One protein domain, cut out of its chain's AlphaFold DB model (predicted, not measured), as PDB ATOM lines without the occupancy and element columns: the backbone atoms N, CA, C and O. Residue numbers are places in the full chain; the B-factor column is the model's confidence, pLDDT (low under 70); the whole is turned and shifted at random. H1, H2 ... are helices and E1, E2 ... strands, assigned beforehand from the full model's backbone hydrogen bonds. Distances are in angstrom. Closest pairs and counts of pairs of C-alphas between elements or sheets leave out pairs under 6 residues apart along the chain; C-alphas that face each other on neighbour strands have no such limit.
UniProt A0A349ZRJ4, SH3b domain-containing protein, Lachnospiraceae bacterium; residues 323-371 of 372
ATOM      1  N   THR A 323     185.959 159.486  59.313       91.81
ATOM      2  CA  THR A 323     186.039 159.527  60.782       91.81
ATOM      3  C   THR A 323     187.397 160.087  61.186       91.81
ATOM      4  O   THR A 323     188.419 159.500  60.845       91.81
ATOM      5  N   ILE A 324     187.397 161.196  61.923       91.25
ATOM      6  CA  ILE A 324     188.587 161.831  62.502       91.25
ATOM      7  C   ILE A 324     188.621 161.617  64.020       91.25
ATOM      8  O   ILE A 324     187.580 161.385  64.645       91.25
ATOM      9  N   GLN A 325     189.812 161.685  64.617       94.56
ATOM     10  CA  GLN A 325     190.027 161.529  66.060       94.56
ATOM     11  C   GLN A 325     190.330 162.884  66.700       94.56
ATOM     12  O   GLN A 325     191.249 163.565  66.268       94.56
ATOM     13  N   CYS A 326     189.594 163.251  67.746       94.25
ATOM     14  CA  CYS A 326     189.803 164.466  68.537       94.25
ATOM     15  C   CYS A 326     190.133 164.095  69.997       94.25
ATOM     16  O   CYS A 326     189.919 162.960  70.431       94.25
ATOM     17  N   THR A 327     190.595 165.065  70.788       94.50
ATOM     18  CA  THR A 327     190.916 164.898  72.224       94.50
ATOM     19  C   THR A 327     189.758 164.346  73.068       94.50
ATOM     20  O   THR A 327     189.991 163.639  74.047       94.50
ATOM     21  N   ASP A 328     188.508 164.621  72.685       94.94
ATOM     22  CA  ASP A 328     187.274 164.119  73.301       94.94
ATOM     23  C   ASP A 328     186.645 162.932  72.526       94.94
ATOM     24  O   ASP A 328     185.446 162.645  72.627       94.94
ATOM     25  N   GLY A 329     187.453 162.210  71.742       92.00
ATOM     26  CA  GLY A 329     187.087 161.032  70.945       92.00
ATOM     27  C   GLY A 329     186.813 161.358  69.474       92.00
ATOM     28  O   GLY A 329     187.117 162.447  69.006       92.00
ATOM     29  N   SER A 330     186.195 160.444  68.728       92.38
ATOM     30  CA  SER A 330     185.979 160.634  67.286       92.38
ATOM     31  C   SER A 330     184.770 161.508  66.919       92.38
ATOM     32  O   SER A 330     183.821 161.662  67.700       92.38
ATOM     33  N   MET A 331     184.798 162.045  65.695       91.75
ATOM     34  CA  MET A 331     183.641 162.576  64.963       91.75
ATOM     35  C   MET A 331     183.743 162.240  63.466       91.75
ATOM     36  O   MET A 331     184.806 161.849  62.988       91.75
ATOM     37  N   VAL A 332     182.642 162.387  62.727       92.06
ATOM     38  CA  VAL A 332     182.608 162.210  61.265       92.06
ATOM     39  C   VAL A 332     182.528 163.582  60.598       92.06
ATOM     40  O   VAL A 332     181.713 164.407  61.010       92.06
ATOM     41  N   VAL A 333     183.355 163.807  59.576       89.12
ATOM     42  CA  VAL A 333     183.391 165.024  58.747       89.12
ATOM     43  C   VAL A 333     183.186 164.679  57.274       89.12
ATOM     44  O   VAL A 333     183.602 163.614  56.819       89.12
ATOM     45  N   THR A 334     182.559 165.564  56.503       89.12
ATOM     46  CA  THR A 334     182.495 165.419  55.037       89.12
ATOM     47  C   THR A 334     183.883 165.624  54.414       89.12
ATOM     48  O   THR A 334     184.723 166.295  55.018       89.12
ATOM     49  N   PRO A 335     184.156 165.126  53.194       85.31
ATOM     50  CA  PRO A 335     185.424 165.407  52.517       85.31
ATOM     51  C   PRO A 335     185.709 166.908  52.328       85.31
ATOM     52  O   PRO A 335     186.850 167.323  52.491       85.31
ATOM     53  N   ALA A 336     184.685 167.742  52.106       84.19
ATOM     54  CA  ALA A 336     184.840 169.202  52.047       84.19
ATOM     55  C   ALA A 336     185.226 169.823  53.407       84.19
ATOM     56  O   ALA A 336     186.078 170.709  53.471       84.19
ATOM     57  N   GLN A 337     184.643 169.334  54.509       89.25
ATOM     58  CA  GLN A 337     185.057 169.718  55.864       89.25
ATOM     59  C   GLN A 337     186.498 169.266  56.145       89.25
ATOM     60  O   GLN A 337     187.289 170.043  56.669       89.25
ATOM     61  N   TYR A 338     186.873 168.045  55.754       89.62
ATOM     62  CA  TYR A 338     188.232 167.544  55.951       89.62
ATOM     63  C   TYR A 338     189.273 168.339  55.140       89.62
ATOM     64  O   TYR A 338     190.269 168.768  55.712       89.62
ATOM     65  N   GLN A 339     189.002 168.665  53.870       88.56
ATOM     66  CA  GLN A 339     189.861 169.541  53.056       88.56
ATOM     67  C   GLN A 339     190.033 170.947  53.657       88.56
ATOM     68  O   GLN A 339     191.102 171.548  53.544       88.56
ATOM     69  N   CYS A 340     189.012 171.484  54.335       88.88
ATOM     70  CA  CYS A 340     189.139 172.741  55.075       88.88
ATOM     71  C   CYS A 340     190.143 172.617  56.239       88.88
ATOM     72  O   CYS A 340     190.989 173.496  56.416       88.88
ATOM     73  N   LEU A 341     190.105 171.507  56.984       91.19
ATOM     74  CA  LEU A 341     191.062 171.209  58.058       91.19
ATOM     75  C   LEU A 341     192.483 170.971  57.511       91.19
ATOM     76  O   LEU A 341     193.445 171.494  58.075       91.19
ATOM     77  N   GLU A 342     192.626 170.278  56.377       90.12
ATOM     78  CA  GLU A 342     193.906 170.153  55.660       90.12
ATOM     79  C   GLU A 342     194.461 171.520  55.247       90.12
ATOM     80  O   GLU A 342     195.655 171.764  55.393       90.12
ATOM     81  N   GLY A 343     193.608 172.457  54.824       89.06
ATOM     82  CA  GLY A 343     194.011 173.838  54.553       89.06
ATOM     83  C   GLY A 343     194.686 174.508  55.757       89.06
ATOM     84  O   GLY A 343     195.770 175.080  55.608       89.06
ATOM     85  N   TYR A 344     194.097 174.385  56.953       87.94
ATOM     86  CA  TYR A 344     194.621 174.978  58.193       87.94
ATOM     87  C   TYR A 344     195.984 174.425  58.627       87.94
ATOM     88  O   TYR A 344     196.810 175.191  59.126       87.94
ATOM     89  N   TRP A 345     196.228 173.124  58.441       91.50
ATOM     90  CA  TRP A 345     197.445 172.450  58.915       91.50
ATOM     91  C   TRP A 345     198.381 171.964  57.803       91.50
ATOM     92  O   TRP A 345     199.389 171.323  58.090       91.50
ATOM     93  N   SER A 346     198.121 172.356  56.556       87.00
ATOM     94  CA  SER A 346     198.915 172.064  55.348       87.00
ATOM     95  C   SER A 346     200.430 172.256  55.508       87.00
ATOM     96  O   SER A 346     201.213 171.491  54.952       87.00
ATOM     97  N   TYR A 347     200.859 173.227  56.318       84.06
ATOM     98  CA  TYR A 347     202.272 173.497  56.616       84.06
ATOM     99  C   TYR A 347     202.967 172.425  57.483       84.06
ATOM    100  O   TYR A 347     204.184 172.488  57.652       84.06
ATOM    101  N   THR A 348     202.218 171.485  58.070       84.38
ATOM    102  CA  THR A 348     202.742 170.415  58.944       84.38
ATOM    103  C   THR A 348     202.977 169.093  58.216       84.38
ATOM    104  O   THR A 348     203.839 168.327  58.632       84.38
ATOM    105  N   GLY A 349     202.204 168.817  57.160       86.06
ATOM    106  CA  GLY A 349     202.121 167.493  56.535       86.06
ATOM    107  C   GLY A 349     201.341 166.436  57.337       86.06
ATOM    108  O   GLY A 349     201.164 165.334  56.830       86.06
ATOM    109  N   ASP A 350     200.850 166.751  58.543       89.50
ATOM    110  CA  ASP A 350     200.143 165.819  59.437       89.50
ATOM    111  C   ASP A 350     198.841 166.436  59.978       89.50
ATOM    112  O   ASP A 350     198.730 166.876  61.127       89.50
ATOM    113  N   THR A 351     197.828 166.496  59.112       88.56
ATOM    114  CA  THR A 351     196.513 167.048  59.459       88.56
ATOM    115  C   THR A 351     195.816 166.234  60.553       88.56
ATOM    116  O   THR A 351     195.257 166.827  61.473       88.56
ATOM    117  N   ASP A 352     195.852 164.898  60.498       88.00
ATOM    118  CA  ASP A 352     195.178 164.045  61.492       88.00
ATOM    119  C   ASP A 352     195.848 164.145  62.875       88.00
ATOM    120  O   ASP A 352     195.146 164.234  63.887       88.00
ATOM    121  N   GLY A 353     197.184 164.222  62.943       90.00
ATOM    122  CA  GLY A 353     197.912 164.492  64.184       90.00
ATOM    123  C   GLY A 353     197.533 165.840  64.796       90.00
ATOM    124  O   GLY A 353     197.234 165.911  65.991       90.00
ATOM    125  N   MET A 354     197.428 166.897  63.983       92.50
ATOM    126  CA  MET A 354     196.978 168.217  64.447       92.50
ATOM    127  C   MET A 354     195.505 168.222  64.892       92.50
ATOM    128  O   MET A 354     195.195 168.778  65.947       92.50
ATOM    129  N   ILE A 355     194.601 167.547  64.169       92.81
ATOM    130  CA  ILE A 355     193.197 167.363  64.584       92.81
ATOM    131  C   ILE A 355     193.115 166.634  65.939       92.81
ATOM    132  O   ILE A 355     192.301 167.011  66.787       92.81
ATOM    133  N   SER A 356     193.994 165.654  66.189       92.25
ATOM    134  CA  SER A 356     194.027 164.891  67.448       92.25
ATOM    135  C   SER A 356     194.340 165.736  68.691       92.25
ATOM    136  O   SER A 356     194.019 165.326  69.808       92.25
ATOM    137  N   HIS A 357     194.912 166.932  68.512       93.56
ATOM    138  CA  HIS A 357     195.199 167.889  69.582       93.56
ATOM    139  C   HIS A 357     194.057 168.877  69.877       93.56
ATOM    140  O   HIS A 357     194.127 169.588  70.880       93.56
ATOM    141  N   HIS A 358     192.991 168.890  69.074       94.44
ATOM    142  CA  HIS A 358     191.803 169.721  69.287       94.44
ATOM    143  C   HIS A 358     190.609 168.913  69.807       94.44
ATOM    144  O   HIS A 358     190.569 167.685  69.730       94.44
ATOM    145  N   SER A 359     189.619 169.590  70.383       96.19
ATOM    146  CA  SER A 359     188.310 169.014  70.716       96.19
ATOM    147  C   SER A 359     187.320 169.158  69.558       96.19
ATOM    148  O   SER A 359     187.437 170.062  68.727       96.19
ATOM    149  N   LYS A 360     186.275 168.322  69.526       95.50
ATOM    150  CA  LYS A 360     185.194 168.411  68.523       95.50
ATOM    151  C   LYS A 360     184.542 169.787  68.482       95.50
ATOM    152  O   LYS A 360     184.146 170.233  67.411       95.50
ATOM    153  N   GLY A 361     184.440 170.463  69.629       93.44
ATOM    154  CA  GLY A 361     183.902 171.821  69.711       93.44
ATOM    155  C   GLY A 361     184.764 172.842  68.965       93.44
ATOM    156  O   GLY A 361     184.230 173.678  68.243       93.44
ATOM    157  N   GLU A 362     186.090 172.740  69.077       93.94
ATOM    158  CA  GLU A 362     187.029 173.602  68.347       93.94
ATOM    159  C   GLU A 362     187.041 173.280  66.847       93.94
ATOM    160  O   GLU A 362     186.987 174.197  66.031       93.94
ATOM    161  N   ILE A 363     187.024 171.993  66.476       94.94
ATOM    162  CA  ILE A 363     186.916 171.554  65.074       94.94
ATOM    163  C   ILE A 363     185.608 172.058  64.441       94.94
ATOM    164  O   ILE A 363     185.637 172.669  63.376       94.94
ATOM    165  N   GLN A 364     184.463 171.890  65.110       92.69
ATOM    166  CA  GLN A 364     183.177 172.426  64.643       92.69
ATOM    167  C   GLN A 364     183.178 173.956  64.561       92.69
ATOM    168  O   GLN A 364     182.610 174.516  63.624       92.69
ATOM    169  N   GLN A 365     183.841 174.649  65.493       93.38
ATOM    170  CA  GLN A 365     183.968 176.100  65.426       93.38
ATOM    171  C   GLN A 365     184.801 176.535  64.207       93.38
ATOM    172  O   GLN A 365     184.358 177.423  63.478       93.38
ATOM    173  N   LEU A 366     185.942 175.890  63.936       91.88
ATOM    174  CA  LEU A 366     186.774 176.145  62.751       91.88
ATOM    175  C   LEU A 366     186.003 175.917  61.439       91.88
ATOM    176  O   LEU A 366     186.025 176.785  60.567       91.88
ATOM    177  N   LEU A 367     185.264 174.811  61.318       91.25
ATOM    178  CA  LEU A 367     184.424 174.528  60.146       91.25
ATOM    179  C   LEU A 367     183.331 175.594  59.966       91.25
ATOM    180  O   LEU A 367     183.218 176.191  58.893       91.25
ATOM    181  N   SER A 368     182.626 175.951  61.045       90.31
ATOM    182  CA  SER A 368     181.559 176.961  60.999       90.31
ATOM    183  C   SER A 368     182.049 178.362  60.598       90.31
ATOM    184  O   SER A 368     181.319 179.104  59.940       90.31
ATOM    185  N   LEU A 369     183.299 178.719  60.927       89.75
ATOM    186  CA  LEU A 369     183.935 179.978  60.514       89.75
ATOM    187  C   LEU A 369     184.231 180.033  59.003       89.75
ATOM    188  O   LEU A 369     184.391 181.123  58.459       89.75
ATOM    189  N   ASN A 370     184.258 178.878  58.335       86.69
ATOM    190  CA  ASN A 370     184.410 178.729  56.886       86.69
ATOM    191  C   ASN A 370     183.076 178.424  56.173       86.69
ATOM    192  O   ASN A 370     183.052 178.295  54.951       86.69
ATOM    193  N   GLY A 371     181.959 178.349  56.910       84.19
ATOM    194  CA  GLY A 371     180.630 178.063  56.357       84.19
ATOM    195  C   GLY A 371     180.365 176.584  56.054       84.19
ATOM    196  O   GLY A 371     179.544 176.297  55.182       84.19
TER     197      GLY A 371
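AT A GLANCE: This is residues 323 to 371 of the 372 residues of the protein "SH3b domain-containing protein" of Lachnospiraceae bacterium (UniProt A0A349ZRJ4). A small rounded body in which a short two-strand hairpin, E1 and E2, makes one side and the helix H1 another, while H2 and H3 span between them. H2 runs from the last residue of H1 to the turn end of E1; beyond it the chain folds back, and H3 runs from beside the hairpin to near Gln 337 of H1, about square to that helix. The printed part has 49 residues, with two named strands and three named helices in the order E1, E2, H1, H2, H3. The sheet, order E1 - E2, is antiparallel and the class is mixed, helices and strands. The whole is compact, with a radius of gyration of the C-alphas of 9.7 A and spans of 24 by 23 by 16 A.

HOW THE PARTS SIT: E1, residues 323 to 326, and E2, residues 329 to 333, form a hairpin of antiparallel neighbours, at 137 degrees between their directions. N 324 and O 331 are 2.9 A apart and N 331 and O 324 are 3.0 A apart, both within hydrogen-bond range. H1, residues 335 to 345, is apart from E1. H2, residues 351 to 356, touches H1, about perpendicular at 89 degrees; their closest C-alphas, of Trp 345 and Thr 351, are 5.5 A apart. H2 and E1 have 8 pairs of C-alphas within 8 A, the closest those of Cys 326 and Ser 356 at 4.4 A, while E2 and H2 are apart. H3, residues 360 to 369, has its closest C-alpha to E2 at Lys 360, 7.0 A from that of Met 331. H3 and H1 only just touch, with 3 pairs of C-alphas within 8 A, the closest those of Gln 337 and Leu 367 at 6.5 A; they are about perpendicular at 86 degrees. H2 and H3 are close but not clearly touching, at a steep tilt of 47 degrees, opposite ways; their closest C-alphas, of Ile 355 and Ile 363, are 7.6 A apart. In H1, H2 and H3 every O i to N i+4 pair is within hydrogen-bond range.

IN THESE COORDINATES: E1 begins at C-alpha 323 (186.039, 159.527, 60.782) and is 9.9 A long from first to last C-alpha. E2 measures 13.4 A, H1 15.3 A and H2 8.6 A. H1 begins at C-alpha 335 (185.424, 165.407, 52.517). H3 measures 14.1 A and ends at C-alpha 369 (183.935, 179.978, 60.514).

THE WHOLE: The two C-alphas farthest apart, of Gly 329 and Tyr 347, are 24.3 A apart. The printed part has no cut, and its four links are tight. The mean pLDDT of the printed part is 90.6, and no printed residue is under 70.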